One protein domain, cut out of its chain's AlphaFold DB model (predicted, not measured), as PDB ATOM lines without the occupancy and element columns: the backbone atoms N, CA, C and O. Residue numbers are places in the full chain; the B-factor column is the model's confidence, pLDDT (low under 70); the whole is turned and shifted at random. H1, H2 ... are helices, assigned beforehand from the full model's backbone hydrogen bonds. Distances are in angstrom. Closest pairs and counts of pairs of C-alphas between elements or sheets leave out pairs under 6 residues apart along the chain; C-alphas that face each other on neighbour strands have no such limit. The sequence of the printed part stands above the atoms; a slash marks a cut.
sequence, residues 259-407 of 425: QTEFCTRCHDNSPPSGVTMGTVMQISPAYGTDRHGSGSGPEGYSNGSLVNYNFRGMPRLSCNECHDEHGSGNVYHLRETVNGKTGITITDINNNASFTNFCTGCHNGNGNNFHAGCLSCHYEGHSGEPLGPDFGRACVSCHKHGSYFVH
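This is residues 259 to 407 of the 425 residues of the protein "Paired_CXXCH_1 domain-containing protein" of Clostridia bacterium (UniProt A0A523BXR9). Little regular structure: long loops make most of an elongated body, with H1, H2 and H3 grouped towards one end, H4, H5 and H7 further along, and H6 towards the other end, where residues 380 to 385 stick out. The 149 printed residues have seven named helices, H1 to H7 in order, holding 39 residues, and no named strand; the class is all helix. It is compact, with a radius of gyration of the C-alphas of 16.5 A, spanning 58 by 32 by 30 A.

H1, residues 260 to 267, begins at C-alpha 260 (7.539, 12.008, 4.661) and is 10.1 A long. H2 is 284 to 287, H3 319 to 322, H4 352 to 359, 10.2 A, H5 367 to 370, and H6 372 to 378, 9.9 A. H7, 395 to 398, ends at C-alpha 398 (14.102, 29.745, -5.991).

H1 is close to but not clearly touching H2, closest C-alphas Thr 264 and Ser 284, 5.8 A, and H3, Thr 260 and Cys 319, 5.6 A. H4 is likewise close to H7, Asn 352 and Cys 395, 5.9 A, and H5, Thr 356 and Gly 367, 6.2 A. H5 is likewise close to H6, Asn 368 and Leu 375, 7.5 A. H1 and H4 are apart. Every O i to N i+4 pair is within hydrogen-bond range in H4, 3 of 4 in H1, and 1 of 3 in H6, with 2 of 4 O i to N i+3 pairs; the others are too short.

The C-alphas of Gly 274 and Gly 384, farthest apart, are 58.7 A apart. The printed part has no cut. The links H1 to H2, H2 to H3, H3 to H4 and H6 to H7 are long. Among the residues under pLDDT 70 are 295 to 304, 374 to 393 and 401 to 407.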
ATOM      1  N   GLN A 259       3.556  11.532   5.923       79.88
ATOM      2  CA  GLN A 259       3.941  10.601   4.869       79.88
ATOM      3  C   GLN A 259       5.388  10.822   4.415       79.88
ATOM      4  O   GLN A 259       5.834  10.147   3.490       79.88
ATOM      5  N   THR A 260       6.152  11.719   5.052       83.31
ATOM      6  CA  THR A 260       7.539  12.008   4.661       83.31
ATOM      7  C   THR A 260       8.371  10.735   4.563       83.31
ATOM      8  O   THR A 260       9.078  10.558   3.577       83.31
ATOM      9  N   GLU A 261       8.260   9.806   5.518       82.81
ATOM     10  CA  GLU A 261       9.006   8.540   5.459       82.81
ATOM     11  C   GLU A 261       8.606   7.686   4.245       82.81
ATOM     12  O   GLU A 261       9.460   7.116   3.566       82.81
ATOM     13  N   PHE A 262       7.313   7.618   3.933       83.62
ATOM     14  CA  PHE A 262       6.828   6.890   2.764       83.62
ATOM     15  C   PHE A 262       7.316   7.536   1.458       83.62
ATOM     16  O   PHE A 262       7.878   6.851   0.600       83.62
ATOM     17  N   CYS A 263       7.157   8.854   1.323       87.12
ATOM     18  CA  CYS A 263       7.542   9.601   0.130       87.12
ATOM     19  C   CYS A 263       9.058   9.536  -0.112       87.12
ATOM     20  O   CYS A 263       9.494   9.237  -1.225       87.12
ATOM     21  N   THR A 264       9.864   9.762   0.927       87.50
ATOM     22  CA  THR A 264      11.334   9.763   0.832       87.50
ATOM     23  C   THR A 264      11.892   8.398   0.448       87.50
ATOM     24  O   THR A 264      12.747   8.327  -0.429       87.50
ATOM     25  N   ARG A 265      11.340   7.288   0.960       86.50
ATOM     26  CA  ARG A 265      11.772   5.937   0.549       86.50
ATOM     27  C   ARG A 265      11.732   5.746  -0.969       86.50
ATOM     28  O   ARG A 265      12.693   5.232  -1.543       86.50
ATOM     29  N   CYS A 266      10.651   6.180  -1.616       86.62
ATOM     30  CA  CYS A 266      10.522   6.103  -3.069       86.62
ATOM     31  C   CYS A 266      11.428   7.117  -3.778       86.62
ATOM     32  O   CYS A 266      12.148   6.731  -4.695       86.62
ATOM     33  N   HIS A 267      11.427   8.381  -3.345       87.81
ATOM     34  CA  HIS A 267      12.208   9.457  -3.965       87.81
ATOM     35  C   HIS A 267      13.725   9.250  -3.879       87.81
ATOM     36  O   HIS A 267      14.457   9.631  -4.789       87.81
ATOM     37  N   ASP A 268      14.206   8.595  -2.828       87.00
ATOM     38  CA  ASP A 268      15.634   8.445  -2.558       87.00
ATOM     39  C   ASP A 268      16.228   7.140  -3.102       87.00
ATOM     40  O   ASP A 268      17.295   6.706  -2.670       87.00
ATOM     41  N   ASN A 269      15.582   6.544  -4.111       79.38
ATOM     42  CA  ASN A 269      15.989   5.295  -4.771       79.38
ATOM     43  C   ASN A 269      16.034   4.075  -3.833       79.38
ATOM     44  O   ASN A 269      16.778   3.123  -4.076       79.38
ATOM     45  N   SER A 270      15.205   4.072  -2.788       87.38
ATOM     46  CA  SER A 270      15.031   2.940  -1.872       87.38
ATOM     47  C   SER A 270      13.583   2.424  -1.839       87.38
ATOM     48  O   SER A 270      13.016   2.263  -0.752       87.38
ATOM     49  N   PRO A 271      12.928   2.192  -2.998       85.81
ATOM     50  CA  PRO A 271      11.560   1.699  -2.989       85.81
ATOM     51  C   PRO A 271      11.501   0.298  -2.345       85.81
ATOM     52  O   PRO A 271      12.490  -0.443  -2.374       85.81
ATOM     53  N   PRO A 272      10.356  -0.098  -1.756       84.56
ATOM     54  CA  PRO A 272      10.191  -1.434  -1.190       84.56
ATOM     55  C   PRO A 272      10.512  -2.549  -2.196       84.56
ATOM     56  O   PRO A 272      10.311  -2.396  -3.401       84.56
ATOM     57  N   SER A 273      10.962  -3.704  -1.697       89.38
ATOM     58  CA  SER A 273      11.265  -4.867  -2.540       89.38
ATOM     59  C   SER A 273      10.096  -5.211  -3.470       89.38
ATOM     60  O   SER A 273       8.959  -5.350  -3.023       89.38
ATOM     61  N   GLY A 274      10.389  -5.384  -4.759       88.81
ATOM     62  CA  GLY A 274       9.391  -5.673  -5.794       88.81
ATOM     63  C   GLY A 274       8.756  -4.438  -6.438       88.81
ATOM     64  O   GLY A 274       8.030  -4.585  -7.419       88.81
ATOM     65  N   VAL A 275       9.052  -3.228  -5.955       85.75
ATOM     66  CA  VAL A 275       8.637  -1.975  -6.595       85.75
ATOM     67  C   VAL A 275       9.761  -1.483  -7.507       85.75
ATOM     68  O   VAL A 275      10.864  -1.189  -7.054       85.75
ATOM     69  N   THR A 276       9.480  -1.389  -8.807       84.38
ATOM     70  CA  THR A 276      10.380  -0.747  -9.774       84.38
ATOM     71  C   THR A 276       9.900   0.676 -10.005       84.38
ATOM     72  O   THR A 276       8.768   0.876 -10.441       84.38
ATOM     73  N   MET A 277      10.752   1.655  -9.718       81.31
ATOM     74  CA  MET A 277      10.480   3.068  -9.978       81.31
ATOM     75  C   MET A 277      11.314   3.544 -11.167       81.31
ATOM     76  O   MET A 277      12.418   3.050 -11.404       81.31
ATOM     77  N   GLY A 278      10.790   4.519 -11.912       81.88
ATOM     78  CA  GLY A 278      11.606   5.295 -12.844       81.88
ATOM     79  C   GLY A 278      12.648   6.138 -12.102       81.88
ATOM     80  O   GLY A 278      12.758   6.097 -10.878       81.88
ATOM     81  N   THR A 279      13.404   6.950 -12.839       80.75
ATOM     82  CA  THR A 279      14.286   7.936 -12.203       80.75
ATOM     83  C   THR A 279      13.434   8.997 -11.516       80.75
ATOM     84  O   THR A 279      12.787   9.806 -12.179       80.75
ATOM     85  N   VAL A 280      13.435   8.980 -10.189       82.06
ATOM     86  CA  VAL A 280      12.804   9.993  -9.344       82.06
ATOM     87  C   VAL A 280      13.880  10.868  -8.711       82.06
ATOM     88  O   VAL A 280      15.024  10.451  -8.525       82.06
ATOM     89  N   MET A 281      13.534  12.126  -8.446       82.56
ATOM     90  CA  MET A 281      14.454  13.066  -7.814       82.56
ATOM     91  C   MET A 281      14.657  12.677  -6.350       82.56
ATOM     92  O   MET A 281      13.673  12.598  -5.613       82.56
ATOM     93  N   GLN A 282      15.919  12.513  -5.940       85.88
ATOM     94  CA  GLN A 282      16.275  12.378  -4.529       85.88
ATOM     95  C   GLN A 282      15.884  13.644  -3.779       85.88
ATOM     96  O   GLN A 282      16.267  14.751  -4.168       85.88
ATOM     97  N   ILE A 283      15.108  13.469  -2.717       86.44
ATOM     98  CA  ILE A 283      14.426  14.555  -2.028       86.44
ATOM     99  C   ILE A 283      14.838  14.659  -0.567       86.44
ATOM    100  O   ILE A 283      14.821  15.769  -0.049       86.44
ATOM    101  N   SER A 284      15.269  13.579   0.098       84.94
ATOM    102  CA  SER A 284      15.625  13.646   1.525       84.94
ATOM    103  C   SER A 284      16.694  14.689   1.847       84.94
ATOM    104  O   SER A 284      16.469  15.477   2.765       84.94
ATOM    105  N   PRO A 285      17.831  14.775   1.117       84.88
ATOM    106  CA  PRO A 285      18.858  15.770   1.435       84.88
ATOM    107  C   PRO A 285      18.322  17.200   1.324       84.88
ATOM    108  O   PRO A 285      18.595  18.059   2.158       84.88
ATOM    109  N   ALA A 286      17.507  17.426   0.299       82.31
ATOM    110  CA  ALA A 286      16.850  18.686   0.018       82.31
ATOM    111  C   ALA A 286      15.817  19.053   1.095       82.31
ATOM    112  O   ALA A 286      15.886  20.131   1.683       82.31
ATOM    113  N   TYR A 287      14.900  18.134   1.390       83.62
ATOM    114  CA  TYR A 287      13.837  18.265   2.385       83.62
ATOM    115  C   TYR A 287      14.387  18.429   3.814       83.62
ATOM    116  O   TYR A 287      13.801  19.138   4.633       83.62
ATOM    117  N   GLY A 288      15.560  17.850   4.090       81.31
ATOM    118  CA  GLY A 288      16.372  18.059   5.295       81.31
ATOM    119  C   GLY A 288      16.694  19.525   5.596       81.31
ATOM    120  O   GLY A 288      16.814  19.919   6.751       81.31
ATOM    121  N   THR A 289      16.827  20.334   4.545       76.81
ATOM    122  CA  THR A 289      17.224  21.752   4.621       76.81
ATOM    123  C   THR A 289      16.110  22.715   4.212       76.81
ATOM    124  O   THR A 289      16.256  23.930   4.343       76.81
ATOM    125  N   ASP A 290      14.998  22.177   3.713       75.88
ATOM    126  CA  ASP A 290      13.856  22.944   3.244       75.88
ATOM    127  C   ASP A 290      13.150  23.633   4.420       75.88
ATOM    128  O   ASP A 290      12.909  23.014   5.456       75.88
ATOM    129  N   ARG A 291      12.819  24.921   4.258       75.19
ATOM    130  CA  ARG A 291      12.196  25.745   5.309       75.19
ATOM    131  C   ARG A 291      10.731  25.389   5.578       75.19
ATOM    132  O   ARG A 291      10.231  25.735   6.643       75.19
ATOM    133  N   HIS A 292      10.053  24.757   4.622       77.38
ATOM    134  CA  HIS A 292       8.738  24.144   4.809       77.38
ATOM    135  C   HIS A 292       8.858  22.655   5.170       77.38
ATOM    136  O   HIS A 292       7.928  22.095   5.737       77.38
ATOM    137  N   GLY A 293       9.988  22.018   4.851       75.88
ATOM    138  CA  GLY A 293      10.333  20.662   5.267       75.88
ATOM    139  C   GLY A 293      10.968  20.591   6.657       75.88
ATOM    140  O   GLY A 293      10.630  21.344   7.565       75.88
ATOM    141  N   SER A 294      11.878  19.634   6.848       72.25
ATOM    142  CA  SER A 294      12.512  19.358   8.150       72.25
ATOM    143  C   SER A 294      13.656  20.302   8.533       72.25
ATOM    144  O   SER A 294      14.234  20.147   9.611       72.25
ATOM    145  N   GLY A 295      13.980  21.272   7.676       66.75
ATOM    146  CA  GLY A 295      14.986  22.276   7.977       66.75
ATOM    147  C   GLY A 295      14.533  23.177   9.118       66.75
ATOM    148  O   GLY A 295      13.375  23.587   9.195       66.75
ATOM    149  N   SER A 296      15.456  23.537  10.011       61.72
ATOM    150  CA  SER A 296      15.167  24.523  11.047       61.72
ATOM    151  C   SER A 296      14.773  25.844  10.373       61.72
ATOM    152  O   SER A 296      15.575  26.475   9.682       61.72
ATOM    153  N   GLY A 297      13.537  26.291  10.587       55.50
ATOM    154  CA  GLY A 297      13.035  27.596  10.156       55.50
ATOM    155  C   GLY A 297      12.984  28.642  11.275       55.50
ATOM    156  O   GLY A 297      11.979  29.347  11.323       55.50
ATOM    157  N   PRO A 298      13.972  28.755  12.196       48.72
ATOM    158  CA  PRO A 298      13.792  29.549  13.411       48.72
ATOM    159  C   PRO A 298      13.587  31.038  13.107       48.72
ATOM    160  O   PRO A 298      13.021  31.756  13.919       48.72
ATOM    161  N   GLU A 299      13.970  31.498  11.916       50.34
ATOM    162  CA  GLU A 299      13.883  32.896  11.516       50.34
ATOM    163  C   GLU A 299      13.550  32.965  10.026       50.34
ATOM    164  O   GLU A 299      14.403  33.171   9.162       50.34
ATOM    165  N   GLY A 300      12.290  32.716   9.673       51.66
ATOM    166  CA  GLY A 300      11.835  33.111   8.348       51.66
ATOM    167  C   GLY A 300      11.935  34.632   8.252       51.66
ATOM    168  O   GLY A 300      11.079  35.303   8.816       51.66
ATOM    169  N   TYR A 301      12.920  35.158   7.513       53.97
ATOM    170  CA  TYR A 301      13.120  36.589   7.207       53.97
ATOM    171  C   TYR A 301      11.897  37.292   6.586       53.97
ATOM    172  O   TYR A 301      11.932  38.485   6.291       53.97
ATOM    173  N   SER A 302      10.799  36.578   6.345       56.94
ATOM    174  CA  SER A 302       9.560  37.177   5.891       56.94
ATOM    175  C   SER A 302       8.754  37.729   7.063       56.94
ATOM    176  O   SER A 302       8.430  37.017   7.997       56.94
ATOM    177  N   ASN A 303       8.331  38.987   6.978       64.00
ATOM    178  CA  ASN A 303       7.300  39.553   7.861       64.00
ATOM    179  C   ASN A 303       5.877  39.315   7.315       64.00
ATOM    180  O   ASN A 303       4.923  39.964   7.736       64.00
ATOM    181  N   GLY A 304       5.724  38.409   6.343       69.25
ATOM    182  CA  GLY A 304       4.430  38.085   5.749       69.25
ATOM    183  C   GLY A 304       3.483  37.458   6.773       69.25
ATOM    184  O   GLY A 304       3.875  36.555   7.515       69.25
ATOM    185  N   SER A 305       2.234  37.923   6.804       77.38
ATOM    186  CA  SER A 305       1.168  37.292   7.588       77.38
ATOM    187  C   SER A 305       0.861  35.899   7.020       77.38
ATOM    188  O   SER A 305       0.962  35.676   5.813       77.38
ATOM    189  N   LEU A 306       0.518  34.953   7.891       82.88
ATOM    190  CA  LEU A 306       0.042  33.619   7.525       82.88
ATOM    191  C   LEU A 306      -1.486  33.575   7.639       82.88
ATOM    192  O   LEU A 306      -2.066  34.322   8.431       82.88
ATOM    193  N   VAL A 307      -2.140  32.736   6.836       78.44
ATOM    194  CA  VAL A 307      -3.578  32.459   6.990       78.44
ATOM    195  C   VAL A 307      -3.773  31.295   7.958       78.44
ATOM    196  O   VAL A 307      -2.940  30.398   7.963       78.44
ATOM    197  N   ASN A 308      -4.867  31.327   8.736       63.09
ATOM    198  CA  ASN A 308      -5.457  30.243   9.550       63.09
ATOM    199  C   ASN A 308      -4.506  29.164  10.101       63.09
ATOM    200  O   ASN A 308      -3.983  28.382   9.320       63.09
ATOM    201  N   TYR A 309      -4.411  29.004  11.427       66.00
ATOM    202  CA  TYR A 309      -3.679  27.927  12.137       66.00
ATOM    203  C   TYR A 309      -2.184  27.751  11.787       66.00
ATOM    204  O   TYR A 309      -1.461  27.116  12.545       66.00
ATOM    205  N   ASN A 310      -1.686  28.350  10.703       72.69
ATOM    206  CA  ASN A 310      -0.280  28.379  10.343       72.69
ATOM    207  C   ASN A 310       0.422  29.470  11.152       72.69
ATOM    208  O   ASN A 310       0.006  30.632  11.162       72.69
ATOM    209  N   PHE A 311       1.524  29.106  11.792       72.56
ATOM    210  CA  PHE A 311       2.380  30.022  12.533       72.56
ATOM    211  C   PHE A 311       3.848  29.743  12.207       72.56
ATOM    212  O   PHE A 311       4.224  28.665  11.747       72.56
ATOM    213  N   ARG A 312       4.703  30.745  12.410       72.44
ATOM    214  CA  ARG A 312       6.147  30.593  12.193       72.44
ATOM    215  C   ARG A 312       6.728  29.682  13.264       72.44
ATOM    216  O   ARG A 312       6.393  29.834  14.432       72.44
ATOM    217  N   GLY A 313       7.608  28.770  12.863       69.88
ATOM    218  CA  GLY A 313       8.143  27.755  13.771       69.88
ATOM    219  C   GLY A 313       7.194  26.579  14.014       69.88
ATOM    220  O   GLY A 313       7.448  25.792  14.920       69.88
ATOM    221  N   MET A 314       6.124  26.440  13.219       70.56
ATOM    222  CA  MET A 314       5.347  25.201  13.194       70.56
ATOM    223  C   MET A 314       6.236  23.998  12.822       70.56
ATOM    224  O   MET A 314       7.277  24.183  12.177       70.56
ATOM    225  N   PRO A 315       5.848  22.767  13.206       71.56
ATOM    226  CA  PRO A 315       6.526  21.559  12.753       71.56
ATOM    227  C   PRO A 315       6.624  21.494  11.223       71.56
ATOM    228  O   PRO A 315       5.835  22.116  10.510       71.56
ATOM    229  N   ARG A 316       7.584  20.707  10.726       79.94
ATOM    230  CA  ARG A 316       7.764  20.460   9.288       79.94
ATOM    231  C   ARG A 316       6.443  20.090   8.607       79.94
ATOM    232  O   ARG A 316       5.675  19.292   9.145       79.94
ATOM    233  N   LEU A 317       6.204  20.616   7.410       82.88
ATOM    234  CA  LEU A 317       5.055  20.225   6.598       82.88
ATOM    235  C   LEU A 317       5.307  18.851   5.983       82.88
ATOM    236  O   LEU A 317       6.312  18.642   5.303       82.88
ATOM    237  N   SER A 318       4.372  17.924   6.182       85.19
ATOM    238  CA  SER A 318       4.380  16.634   5.488       85.19
ATOM    239  C   SER A 318       4.288  16.837   3.972       85.19
ATOM    240  O   SER A 318       3.643  17.775   3.498       85.19
ATOM    241  N   CYS A 319       4.886  15.936   3.184       87.75
ATOM    242  CA  CYS A 319       4.849  16.001   1.719       87.75
ATOM    243  C   CYS A 319       3.414  16.123   1.169       87.75
ATOM    244  O   CYS A 319       3.171  16.882   0.231       87.75
ATOM    245  N   ASN A 320       2.453  15.429   1.790       87.25
ATOM    246  CA  ASN A 320       1.042  15.427   1.390       87.25
ATOM    247  C   ASN A 320       0.257  16.696   1.788       87.25
ATOM    248  O   ASN A 320      -0.932  16.797   1.484       87.25
ATOM    249  N   GLU A 321       0.886  17.681   2.440       86.38
ATOM    250  CA  GLU A 321       0.298  19.020   2.579       86.38
ATOM    251  C   GLU A 321       0.321  19.773   1.245       86.38
ATOM    252  O   GLU A 321      -0.636  20.469   0.901       86.38
ATOM    253  N   CYS A 322       1.395  19.600   0.470       89.88
ATOM    254  CA  CYS A 322       1.586  20.282  -0.809       89.88
ATOM    255  C   CYS A 322       1.339  19.375  -2.014       89.88
ATOM    256  O   CYS A 322       0.869  19.863  -3.041       89.88
ATOM    257  N   HIS A 323       1.624  18.079  -1.892       91.06
ATOM    258  CA  HIS A 323       1.492  17.102  -2.969       91.06
ATOM    259  C   HIS A 323       0.251  16.219  -2.806       91.06
ATOM    260  O   HIS A 323      -0.230  15.981  -1.696       91.06
ATOM    261  N   ASP A 324      -0.279  15.768  -3.938       88.88
ATOM    262  CA  ASP A 324      -1.284  14.721  -4.037       88.88
ATOM    263  C   ASP A 324      -0.585  13.403  -4.383       88.88
ATOM    264  O   ASP A 324      -0.021  13.239  -5.468       88.88
ATOM    265  N   GLU A 325      -0.596  12.471  -3.439       84.44
ATOM    266  CA  GLU A 325       0.020  11.151  -3.555       84.44
ATOM    267  C   GLU A 325      -0.604  10.278  -4.657       84.44
ATOM    268  O   GLU A 325       0.034   9.341  -5.144       84.44
ATOM    269  N   HIS A 326      -1.827  10.594  -5.086       82.06
ATOM    270  CA  HIS A 326      -2.510   9.918  -6.188       82.06
ATOM    271  C   HIS A 326      -2.343  10.641  -7.527       82.06
ATOM    272  O   HIS A 326      -2.842  10.175  -8.554       82.06
ATOM    273  N   GLY A 327      -1.584  11.739  -7.528       86.06
ATOM    274  CA  GLY A 327      -1.415  12.616  -8.668       86.06
ATOM    275  C   GLY A 327      -2.523  13.661  -8.756       86.06
ATOM    276  O   GLY A 327      -3.672  13.437  -8.390       86.06
ATOM    277  N   SER A 328      -2.169  14.822  -9.293       92.44
ATOM    278  CA  SER A 328      -3.108  15.891  -9.635       92.44
ATOM    279  C   SER A 328      -2.860  16.388 -11.059       92.44
ATOM    280  O   SER A 328      -1.843  16.046 -11.675       92.44
ATOM    281  N   GLY A 329      -3.759  17.235 -11.576       93.94
ATOM    282  CA  GLY A 329      -3.559  17.917 -12.857       93.94
ATOM    283  C   GLY A 329      -2.470  19.000 -12.833       93.94
ATOM    284  O   GLY A 329      -2.165  19.585 -13.874       93.94
ATOM    285  N   ASN A 330      -1.883  19.283 -11.667       95.06
ATOM    286  CA  ASN A 330      -0.864  20.312 -11.503       95.06
ATOM    287  C   ASN A 330       0.552  19.759 -11.700       95.06
ATOM    288  O   ASN A 330       0.833  18.576 -11.490       95.06
ATOM    289  N   VAL A 331       1.483  20.654 -12.036       91.19
ATOM    290  CA  VAL A 331       2.917  20.359 -12.065       91.19
ATOM    291  C   VAL A 331       3.359  19.779 -10.725       91.19
ATOM    292  O   VAL A 331       2.892  20.200  -9.667       91.19
ATOM    293  N   TYR A 332       4.249  18.789 -10.782       89.38
ATOM    294  CA  TYR A 332       4.763  18.077  -9.606       89.38
ATOM    295  C   TYR A 332       3.687  17.445  -8.716       89.38
ATOM    296  O   TYR A 332       3.931  17.220  -7.533       89.38
ATOM    297  N   HIS A 333       2.502  17.172  -9.268       92.25
ATOM    298  CA  HIS A 333       1.364  16.654  -8.515       92.25
ATOM    299  C   HIS A 333       1.010  17.532  -7.307       92.25
ATOM    300  O   HIS A 333       0.632  17.033  -6.253       92.25
ATOM    301  N   LEU A 334       1.160  18.856  -7.430       92.81
ATOM    302  CA  LEU A 334       0.745  19.783  -6.377       92.81
ATOM    303  C   LEU A 334      -0.772  19.713  -6.175       92.81
ATOM    304  O   LEU A 334      -1.535  19.673  -7.142       92.81
ATOM    305  N   ARG A 335      -1.243  19.721  -4.929       93.62
ATOM    306  CA  ARG A 335      -2.675  19.575  -4.640       93.62
ATOM    307  C   ARG A 335      -3.491  20.681  -5.298       93.62
ATOM    308  O   ARG A 335      -3.112  21.850  -5.314       93.62
ATOM    309  N   GLU A 336      -4.676  20.313  -5.759       94.62
ATOM    310  CA  GLU A 336      -5.682  21.263  -6.250       94.62
ATOM    311  C   GLU A 336      -6.417  21.964  -5.094       94.62
ATOM    312  O   GLU A 336      -7.195  22.898  -5.306       94.62
ATOM    313  N   THR A 337      -6.174  21.507  -3.859       90.50
ATOM    314  CA  THR A 337      -6.684  22.104  -2.625       90.50
ATOM    315  C   THR A 337      -5.621  22.121  -1.527       90.50
ATOM    316  O   THR A 337      -5.114  21.064  -1.150       90.50
ATOM    317  N   VAL A 338      -5.347  23.299  -0.960       89.31
ATOM    318  CA  VAL A 338      -4.412  23.503   0.165       89.31
ATOM    319  C   VAL A 338      -5.104  24.340   1.237       89.31
ATOM    320  O   VAL A 338      -5.641  25.399   0.930       89.31
ATOM    321  N   ASN A 339      -5.130  23.866   2.489       82.62
ATOM    322  CA  ASN A 339      -5.736  24.575   3.631       82.62
ATOM    323  C   ASN A 339      -7.151  25.134   3.366       82.62
ATOM    324  O   ASN A 339      -7.493  26.257   3.729       82.62
ATOM    325  N   GLY A 340      -7.991  24.334   2.702       81.44
ATOM    326  CA  GLY A 340      -9.374  24.692   2.368       81.44
ATOM    327  C   GLY A 340      -9.525  25.611   1.153       81.44
ATOM    328  O   GLY A 340     -10.644  25.804   0.681       81.44
ATOM    329  N   LYS A 341      -8.426  26.130   0.597       86.81
ATOM    330  CA  LYS A 341      -8.437  26.836  -0.680       86.81
ATOM    331  C   LYS A 341      -8.497  25.828  -1.820       86.81
ATOM    332  O   LYS A 341      -7.536  25.096  -2.022       86.81
ATOM    333  N   THR A 342      -9.614  25.794  -2.540       91.06
ATOM    334  CA  THR A 342      -9.889  24.867  -3.647       91.06
ATOM    335  C   THR A 342      -9.647  25.512  -5.017       91.06
ATOM    336  O   THR A 342      -9.436  26.723  -5.119       91.06
ATOM    337  N   GLY A 343      -9.694  24.704  -6.083       91.50
ATOM    338  CA  GLY A 343      -9.611  25.183  -7.468       91.50
ATOM    339  C   GLY A 343      -8.223  25.687  -7.862       91.50
ATOM    340  O   GLY A 343      -8.102  26.575  -8.705       91.50
ATOM    341  N   ILE A 344      -7.170  25.175  -7.220       94.56
ATOM    342  CA  ILE A 344      -5.799  25.558  -7.543       94.56
ATOM    343  C   ILE A 344      -5.352  24.815  -8.804       94.56
ATOM    344  O   ILE A 344      -5.300  23.587  -8.821       94.56
ATOM    345  N   THR A 345      -4.986  25.576  -9.837       95.88
ATOM    346  CA  THR A 345      -4.478  25.046 -11.108       95.88
ATOM    347  C   THR A 345      -3.112  25.644 -11.445       95.88
ATOM    348  O   THR A 345      -2.959  26.863 -11.572       95.88
ATOM    349  N   ILE A 346      -2.118  24.776 -11.612       94.19
ATOM    350  CA  ILE A 346      -0.722  25.099 -11.909       94.19
ATOM    351  C   ILE A 346      -0.245  24.132 -12.994       94.19
ATOM    352  O   ILE A 346       0.364  23.110 -12.708       94.19
ATOM    353  N   THR A 347      -0.550  24.420 -14.254       94.12
ATOM    354  CA  THR A 347      -0.162  23.561 -15.388       94.12
ATOM    355  C   THR A 347       1.170  23.962 -16.021       94.12
ATOM    356  O   THR A 347       1.729  23.199 -16.805       94.12
ATOM    357  N   ASP A 348       1.698  25.136 -15.668       90.25
ATOM    358  CA  ASP A 348       2.983  25.651 -16.135       90.25
ATOM    359  C   ASP A 348       3.832  26.089 -14.943       90.25
ATOM    360  O   ASP A 348       3.420  26.904 -14.113       90.25
ATOM    361  N   ILE A 349       5.045  25.548 -14.893       85.81
ATOM    362  CA  ILE A 349       6.044  25.842 -13.877       85.81
ATOM    363  C   ILE A 349       6.463  27.322 -13.861       85.81
ATOM    364  O   ILE A 349       6.865  27.844 -12.824       85.81
ATOM    365  N   ASN A 350       6.335  28.014 -14.994       85.00
ATOM    366  CA  ASN A 350       6.726  29.413 -15.138       85.00
ATOM    367  C   ASN A 350       5.598  30.397 -14.791       85.00
ATOM    368  O   ASN A 350       5.807  31.609 -14.836       85.00
ATOM    369  N   ASN A 351       4.406  29.905 -14.441       87.81
ATOM    370  CA  ASN A 351       3.270  30.758 -14.116       87.81
ATOM    371  C   ASN A 351       3.271  31.158 -12.631       87.81
ATOM    372  O   ASN A 351       2.690  30.490 -11.770       87.81
ATOM    373  N   ASN A 352       3.881  32.305 -12.345       85.06
ATOM    374  CA  ASN A 352       3.973  32.847 -10.989       85.06
ATOM    375  C   ASN A 352       2.628  33.218 -10.373       85.06
ATOM    376  O   ASN A 352       2.473  33.120  -9.155       85.06
ATOM    377  N   ALA A 353       1.631  33.587 -11.179       88.56
ATOM    378  CA  ALA A 353       0.294  33.867 -10.670       88.56
ATOM    379  C   ALA A 353      -0.360  32.588 -10.122       88.56
ATOM    380  O   ALA A 353      -0.901  32.600  -9.014       88.56
ATOM    381  N   SER A 354      -0.239  31.467 -10.844       90.00
ATOM    382  CA  SER A 354      -0.717  30.154 -10.391       90.00
ATOM    383  C   SER A 354      -0.001  29.683  -9.123       90.00
ATOM    384  O   SER A 354      -0.664  29.263  -8.174       90.00
ATOM    385  N   PHE A 355       1.329  29.817  -9.049       90.12
ATOM    386  CA  PHE A 355       2.076  29.492  -7.827       90.12
ATOM    387  C   PHE A 355       1.721  30.413  -6.662       90.12
ATOM    388  O   PHE A 355       1.504  29.937  -5.555       90.12
ATOM    389  N   THR A 356       1.587  31.719  -6.891       89.81
ATOM    390  CA  THR A 356       1.144  32.657  -5.848       89.81
ATOM    391  C   THR A 356      -0.230  32.248  -5.318       89.81
ATOM    392  O   THR A 356      -0.434  32.193  -4.106       89.81
ATOM    393  N   ASN A 357      -1.157  31.876  -6.205       91.12
ATOM    394  CA  ASN A 357      -2.477  31.389  -5.814       91.12
ATOM    395  C   ASN A 357      -2.404  30.114  -4.953       91.12
ATOM    396  O   ASN A 357      -3.158  30.000  -3.989       91.12
ATOM    397  N   PHE A 358      -1.474  29.201  -5.243       92.50
ATOM    398  CA  PHE A 358      -1.197  28.037  -4.397       92.50
ATOM    399  C   PHE A 358      -0.644  28.441  -3.024       92.50
ATOM    400  O   PHE A 358      -1.207  28.069  -1.996       92.50
ATOM    401  N   CYS A 359       0.389  29.288  -2.989       90.81
ATOM    402  CA  CYS A 359       1.042  29.735  -1.755       90.81
ATOM    403  C   CYS A 359       0.091  30.490  -0.816       90.81
ATOM    404  O   CYS A 359       0.222  30.404   0.405       90.81
ATOM    405  N   THR A 360      -0.908  31.193  -1.359       91.62
ATOM    406  CA  THR A 360      -1.935  31.861  -0.538       91.62
ATOM    407  C   THR A 360      -2.869  30.915   0.227       91.62
ATOM    408  O   THR A 360      -3.686  31.376   1.019       91.62
ATOM    409  N   GLY A 361      -2.757  29.597   0.028       90.31
ATOM    410  CA  GLY A 361      -3.353  28.618   0.940       90.31
ATOM    411  C   GLY A 361      -2.754  28.682   2.353       90.31
ATOM    412  O   GLY A 361      -3.443  28.369   3.316       90.31
ATOM    413  N   CYS A 362      -1.500  29.125   2.499       88.25
ATOM    414  CA  CYS A 362      -0.811  29.226   3.795       88.25
ATOM    415  C   CYS A 362      -0.358  30.654   4.124       88.25
ATOM    416  O   CYS A 362      -0.322  31.053   5.288       88.25
ATOM    417  N   HIS A 363      -0.061  31.457   3.105       88.50
ATOM    418  CA  HIS A 363       0.391  32.832   3.265       88.50
ATOM    419  C   HIS A 363      -0.712  33.847   2.966       88.50
ATOM    420  O   HIS A 363      -1.547  33.654   2.088       88.50
ATOM    421  N   ASN A 364      -0.689  34.978   3.658       87.94
ATOM    422  CA  ASN A 364      -1.576  36.094   3.369       87.94
ATOM    423  C   ASN A 364      -0.922  37.060   2.366       87.94
ATOM    424  O   ASN A 364       0.266  37.375   2.468       87.94
ATOM    425  N   GLY A 365      -1.715  37.572   1.424       88.06
ATOM    426  CA  GLY A 365      -1.276  38.550   0.428       88.06
ATOM    427  C   GLY A 365      -0.760  37.932  -0.874       88.06
ATOM    428  O   GLY A 365      -1.331  36.979  -1.389       88.06
ATOM    429  N   ASN A 366       0.282  38.522  -1.453       86.38
ATOM    430  CA  ASN A 366       0.903  38.109  -2.714       86.38
ATOM    431  C   ASN A 366       2.410  37.841  -2.535       86.38
ATOM    432  O   ASN A 366       2.943  37.982  -1.433       86.38
ATOM    433  N   GLY A 367       3.114  37.521  -3.627       81.44
ATOM    434  CA  GLY A 367       4.565  37.298  -3.620       81.44
ATOM    435  C   GLY A 367       5.372  38.398  -2.915       81.44
ATOM    436  O   GLY A 367       6.356  38.098  -2.243       81.44
ATOM    437  N   ASN A 368       4.925  39.657  -2.963       79.00
ATOM    438  CA  ASN A 368       5.568  40.769  -2.263       79.00
ATOM    439  C   ASN A 368       5.359  40.703  -0.760       79.00
ATOM    440  O   ASN A 368       6.291  40.931   0.008       79.00
ATOM    441  N   ASN A 369       4.153  40.352  -0.328       83.56
ATOM    442  CA  ASN A 369       3.867  40.183   1.089       83.56
ATOM    443  C   ASN A 369       4.662  39.010   1.676       83.56
ATOM    444  O   ASN A 369       5.139  39.104   2.807       83.56
ATOM    445  N   PHE A 370       4.881  37.949   0.892       83.12
ATOM    446  CA  PHE A 370       5.672  36.794   1.324       83.12
ATOM    447  C   PHE A 370       7.147  37.147   1.515       83.12
ATOM    448  O   PHE A 370       7.800  36.554   2.364       83.12
ATOM    449  N   HIS A 371       7.661  38.137   0.782       78.06
ATOM    450  CA  HIS A 371       9.066  38.556   0.810       78.06
ATOM    451  C   HIS A 371       9.283  39.928   1.458       78.06
ATOM    452  O   HIS A 371      10.333  40.535   1.267       78.06
ATOM    453  N   ALA A 372       8.320  40.434   2.236       74.31
ATOM    454  CA  ALA A 372       8.332  41.812   2.735       74.31
ATOM    455  C   ALA A 372       9.619  42.213   3.488       74.31
ATOM    456  O   ALA A 372      10.027  43.368   3.409       74.31
ATOM    457  N   GLY A 373      10.282  41.273   4.175       70.56
ATOM    458  CA  GLY A 373      11.557  41.542   4.856       70.56
ATOM    459  C   GLY A 373      12.756  41.703   3.915       70.56
ATOM    460  O   GLY A 373      13.705  42.394   4.257       70.56
ATOM    461  N   CYS A 374      12.695  41.138   2.707       69.69
ATOM    462  CA  CYS A 374      13.725  41.297   1.680       69.69
ATOM    463  C   CYS A 374      13.512  42.585   0.868       69.69
ATOM    464  O   CYS A 374      14.464  43.200   0.388       69.69
ATOM    465  N   LEU A 375      12.253  43.006   0.710       68.88
ATOM    466  CA  LEU A 375      11.887  44.147  -0.129       68.88
ATOM    467  C   LEU A 375      12.500  45.466   0.335       68.88
ATOM    468  O   LEU A 375      12.891  46.260  -0.512       68.88
ATOM    469  N   SER A 376      12.647  45.682   1.643       67.44
ATOM    470  CA  SER A 376      13.278  46.898   2.173       67.44
ATOM    471  C   SER A 376      14.705  47.101   1.655       67.44
ATOM    472  O   SER A 376      15.108  48.232   1.413       67.44
ATOM    473  N   CYS A 377      15.452  46.017   1.427       63.44
ATOM    474  CA  CYS A 377      16.823  46.076   0.919       63.44
ATOM    475  C   CYS A 377      16.881  46.050  -0.617       63.44
ATOM    476  O   CYS A 377      17.775  46.643  -1.218       63.44
ATOM    477  N   HIS A 378      15.931  45.370  -1.268       65.31
ATOM    478  CA  HIS A 378      15.937  45.181  -2.722       65.31
ATOM    479  C   HIS A 378      15.207  46.276  -3.518       65.31
ATOM    480  O   HIS A 378      15.448  46.381  -4.719       65.31
ATOM    481  N   TYR A 379      14.373  47.114  -2.891       65.44
ATOM    482  CA  TYR A 379      13.696  48.225  -3.580       65.44
ATOM    483  C   TYR A 379      14.593  49.446  -3.832       65.44
ATOM    484  O   TYR A 379      14.363  50.167  -4.800       65.44
ATOM    485  N   GLU A 380      15.604  49.693  -2.993       56.56
ATOM    486  CA  GLU A 380      16.380  50.947  -3.041       56.56
ATOM    487  C   GLU A 380      17.765  50.804  -3.706       56.56
ATOM    488  O   GLU A 380      18.366  51.800  -4.106       56.56
ATOM    489  N   GLY A 381      18.282  49.578  -3.868       49.91
ATOM    490  CA  GLY A 381      19.703  49.343  -4.170       49.91
ATOM    491  C   GLY A 381      20.105  49.126  -5.635       49.91
ATOM    492  O   GLY A 381      21.300  49.138  -5.931       49.91
ATOM    493  N   HIS A 382      19.171  48.925  -6.570       50.94
ATOM    494  CA  HIS A 382      19.518  48.543  -7.948       50.94
ATOM    495  C   HIS A 382      18.815  49.412  -8.999       50.94
ATOM    496  O   HIS A 382      17.739  49.092  -9.486       50.94
ATOM    497  N   SER A 383      19.457  50.530  -9.351       49.84
ATOM    498  CA  SER A 383      19.359  51.214 -10.655       49.84
ATOM    499  C   SER A 383      17.975  51.311 -11.331       49.84
ATOM    500  O   SER A 383      17.865  51.081 -12.532       49.84
ATOM    501  N   GLY A 384      16.942  51.725 -10.596       50.44
ATOM    502  CA  GLY A 384      15.785  52.421 -11.175       50.44
ATOM    503  C   GLY A 384      14.701  51.584 -11.861       50.44
ATOM    504  O   GLY A 384      13.742  52.173 -12.345       50.44
ATOM    505  N   GLU A 385      14.785  50.256 -11.854       50.06
ATOM    506  CA  GLU A 385      13.660  49.394 -12.236       50.06
ATOM    507  C   GLU A 385      13.127  48.725 -10.964       50.06
ATOM    508  O   GLU A 385      13.892  48.030 -10.288       50.06
ATOM    509  N   PRO A 386      11.848  48.922 -10.588       49.16
ATOM    510  CA  PRO A 386      11.250  48.179  -9.494       49.16
ATOM    511  C   PRO A 386      11.172  46.714  -9.917       49.16
ATOM    512  O   PRO A 386      10.190  46.266 -10.508       49.16
ATOM    513  N   LEU A 387      12.217  45.951  -9.603       53.56
ATOM    514  CA  LEU A 387      12.150  44.502  -9.595       53.56
ATOM    515  C   LEU A 387      11.219  44.133  -8.443       53.56
ATOM    516  O   LEU A 387      11.642  43.874  -7.318       53.56
ATOM    517  N   GLY A 388       9.917  44.149  -8.728       53.12
ATOM    518  CA  GLY A 388       8.958  43.441  -7.905       53.12
ATOM    519  C   GLY A 388       9.479  42.011  -7.695       53.12
ATOM    520  O   GLY A 388      10.139  41.462  -8.576       53.12
ATOM    521  N   PRO A 389       9.205  41.380  -6.551       53.19
ATOM    522  CA  PRO A 389       9.747  40.077  -6.150       53.19
ATOM    523  C   PRO A 389       9.247  38.907  -6.999       53.19
ATOM    524  O   PRO A 389       9.578  37.760  -6.722       53.19
ATOM    525  N   ASP A 390       8.514  39.195  -8.072       54.97
ATOM    526  CA  ASP A 390       8.442  38.287  -9.202       54.97
ATOM    527  C   ASP A 390       9.820  38.082  -9.852       54.97
ATOM    528  O   ASP A 390       9.977  37.135 -10.602       54.97
ATOM    529  N   PHE A 391      10.817  38.951  -9.599       61.06
ATOM    530  CA  PHE A 391      12.196  38.952 -10.127       61.06
ATOM    531  C   PHE A 391      12.315  38.653 -11.641       61.06
ATOM    532  O   PHE A 391      13.404  38.342 -12.126       61.06
ATOM    533  N   GLY A 392      11.204  38.698 -12.389       61.84
ATOM    534  CA  GLY A 392      11.064  38.077 -13.709       61.84
ATOM    535  C   GLY A 392      11.358  36.567 -13.750       61.84
ATOM    536  O   GLY A 392      11.693  36.051 -14.813       61.84
ATOM    537  N   ARG A 393      11.315  35.855 -12.617       68.56
ATOM    538  CA  ARG A 393      11.716  34.449 -12.463       68.56
ATOM    539  C   ARG A 393      10.585  33.610 -11.893       68.56
ATOM    540  O   ARG A 393       9.877  34.036 -10.991       68.56
ATOM    541  N   ALA A 394      10.473  32.376 -12.375       77.31
ATOM    542  CA  ALA A 394       9.514  31.408 -11.859       77.31
ATOM    543  C   ALA A 394       9.712  31.174 -10.345       77.31
ATOM    544  O   ALA A 394      10.854  30.954  -9.931       77.31
ATOM    545  N   CYS A 395       8.654  31.144  -9.525       79.12
ATOM    546  CA  CYS A 395       8.740  30.907  -8.072       79.12
ATOM    547  C   CYS A 395       9.601  29.673  -7.746       79.12
ATOM    548  O   CYS A 395      10.516  29.717  -6.926       79.12
ATOM    549  N   VAL A 396       9.371  28.584  -8.475       79.75
ATOM    550  CA  VAL A 396      10.098  27.307  -8.373       79.75
ATOM    551  C   VAL A 396      11.594  27.372  -8.697       79.75
ATOM    552  O   VAL A 396      12.334  26.450  -8.365       79.75
ATOM    553  N   SER A 397      12.067  28.436  -9.355       76.31
ATOM    554  CA  SER A 397      13.500  28.609  -9.615       76.31
ATOM    555  C   SER A 397      14.267  28.860  -8.314       76.31
ATOM    556  O   SER A 397      15.416  28.434  -8.196       76.31
ATOM    557  N   CYS A 398      13.593  29.468  -7.332       74.19
ATOM    558  CA  CYS A 398      14.102  29.745  -5.991       74.19
ATOM    559  C   CYS A 398      13.472  28.850  -4.910       74.19
ATOM    560  O   CYS A 398      14.066  28.693  -3.848       74.19
ATOM    561  N   HIS A 399      12.287  28.282  -5.169       77.12
ATOM    562  CA  HIS A 399      11.502  27.469  -4.234       77.12
ATOM    563  C   HIS A 399      11.250  26.057  -4.783       77.12
ATOM    564  O   HIS A 399      10.122  25.687  -5.105       77.12
ATOM    565  N   LYS A 400      12.312  25.264  -4.907       76.38
ATOM    566  CA  LYS A 400      12.252  23.817  -5.147       76.38
ATOM    567  C   LYS A 400      12.891  23.088  -3.971       76.38
ATOM    568  O   LYS A 400      13.746  23.637  -3.279       76.38
ATOM    569  N   HIS A 401      12.555  21.822  -3.776       68.88
ATOM    570  CA  HIS A 401      13.267  21.015  -2.794       68.88
ATOM    571  C   HIS A 401      14.769  21.003  -3.127       68.88
ATOM    572  O   HIS A 401      15.185  20.573  -4.204       68.88
ATOM    573  N   GLY A 402      15.583  21.525  -2.208       57.81
ATOM    574  CA  GLY A 402      17.038  21.583  -2.351       57.81
ATOM    575  C   GLY A 402      17.561  22.834  -3.049       57.81
ATOM    576  O   GLY A 402      18.774  22.965  -3.211       57.81
ATOM    577  N   SER A 403      16.700  23.784  -3.436       58.91
ATOM    578  CA  SER A 403      17.183  25.147  -3.654       58.91
ATOM    579  C   SER A 403      17.452  25.785  -2.302       58.91
ATOM    580  O   SER A 403      16.533  26.123  -1.561       58.91
ATOM    581  N   TYR A 404      18.726  25.984  -2.003       54.00
ATOM    582  CA  TYR A 404      19.143  26.936  -0.995       54.00
ATOM    583  C   TYR A 404      19.503  28.228  -1.726       54.00
ATOM    584  O   TYR A 404      20.337  28.243  -2.634       54.00
ATOM    585  N   PHE A 405      18.842  29.321  -1.361       55.78
ATOM    586  CA  PHE A 405      19.326  30.636  -1.740       55.78
ATOM    587  C   PHE A 405      20.405  31.025  -0.734       55.78
ATOM    588  O   PHE A 405      20.109  31.486   0.365       55.78
ATOM    589  N   VAL A 406      21.666  30.790  -1.086       55.62
ATOM    590  CA  VAL A 406      22.773  31.464  -0.405       55.62
ATOM    591  C   VAL A 406      22.820  32.884  -0.941       55.62
ATOM    592  O   VAL A 406      23.152  33.102  -2.108       55.62
ATOM    593  N   HIS A 407      22.513  33.857  -0.083       54.06
ATOM    594  CA  HIS A 407      23.054  35.194  -0.286       54.06
ATOM    595  C   HIS A 407      24.574  35.026  -0.307       54.06
ATOM    596  O   HIS A 407      25.166  34.604   0.682       54.06
TER     597      HIS A 407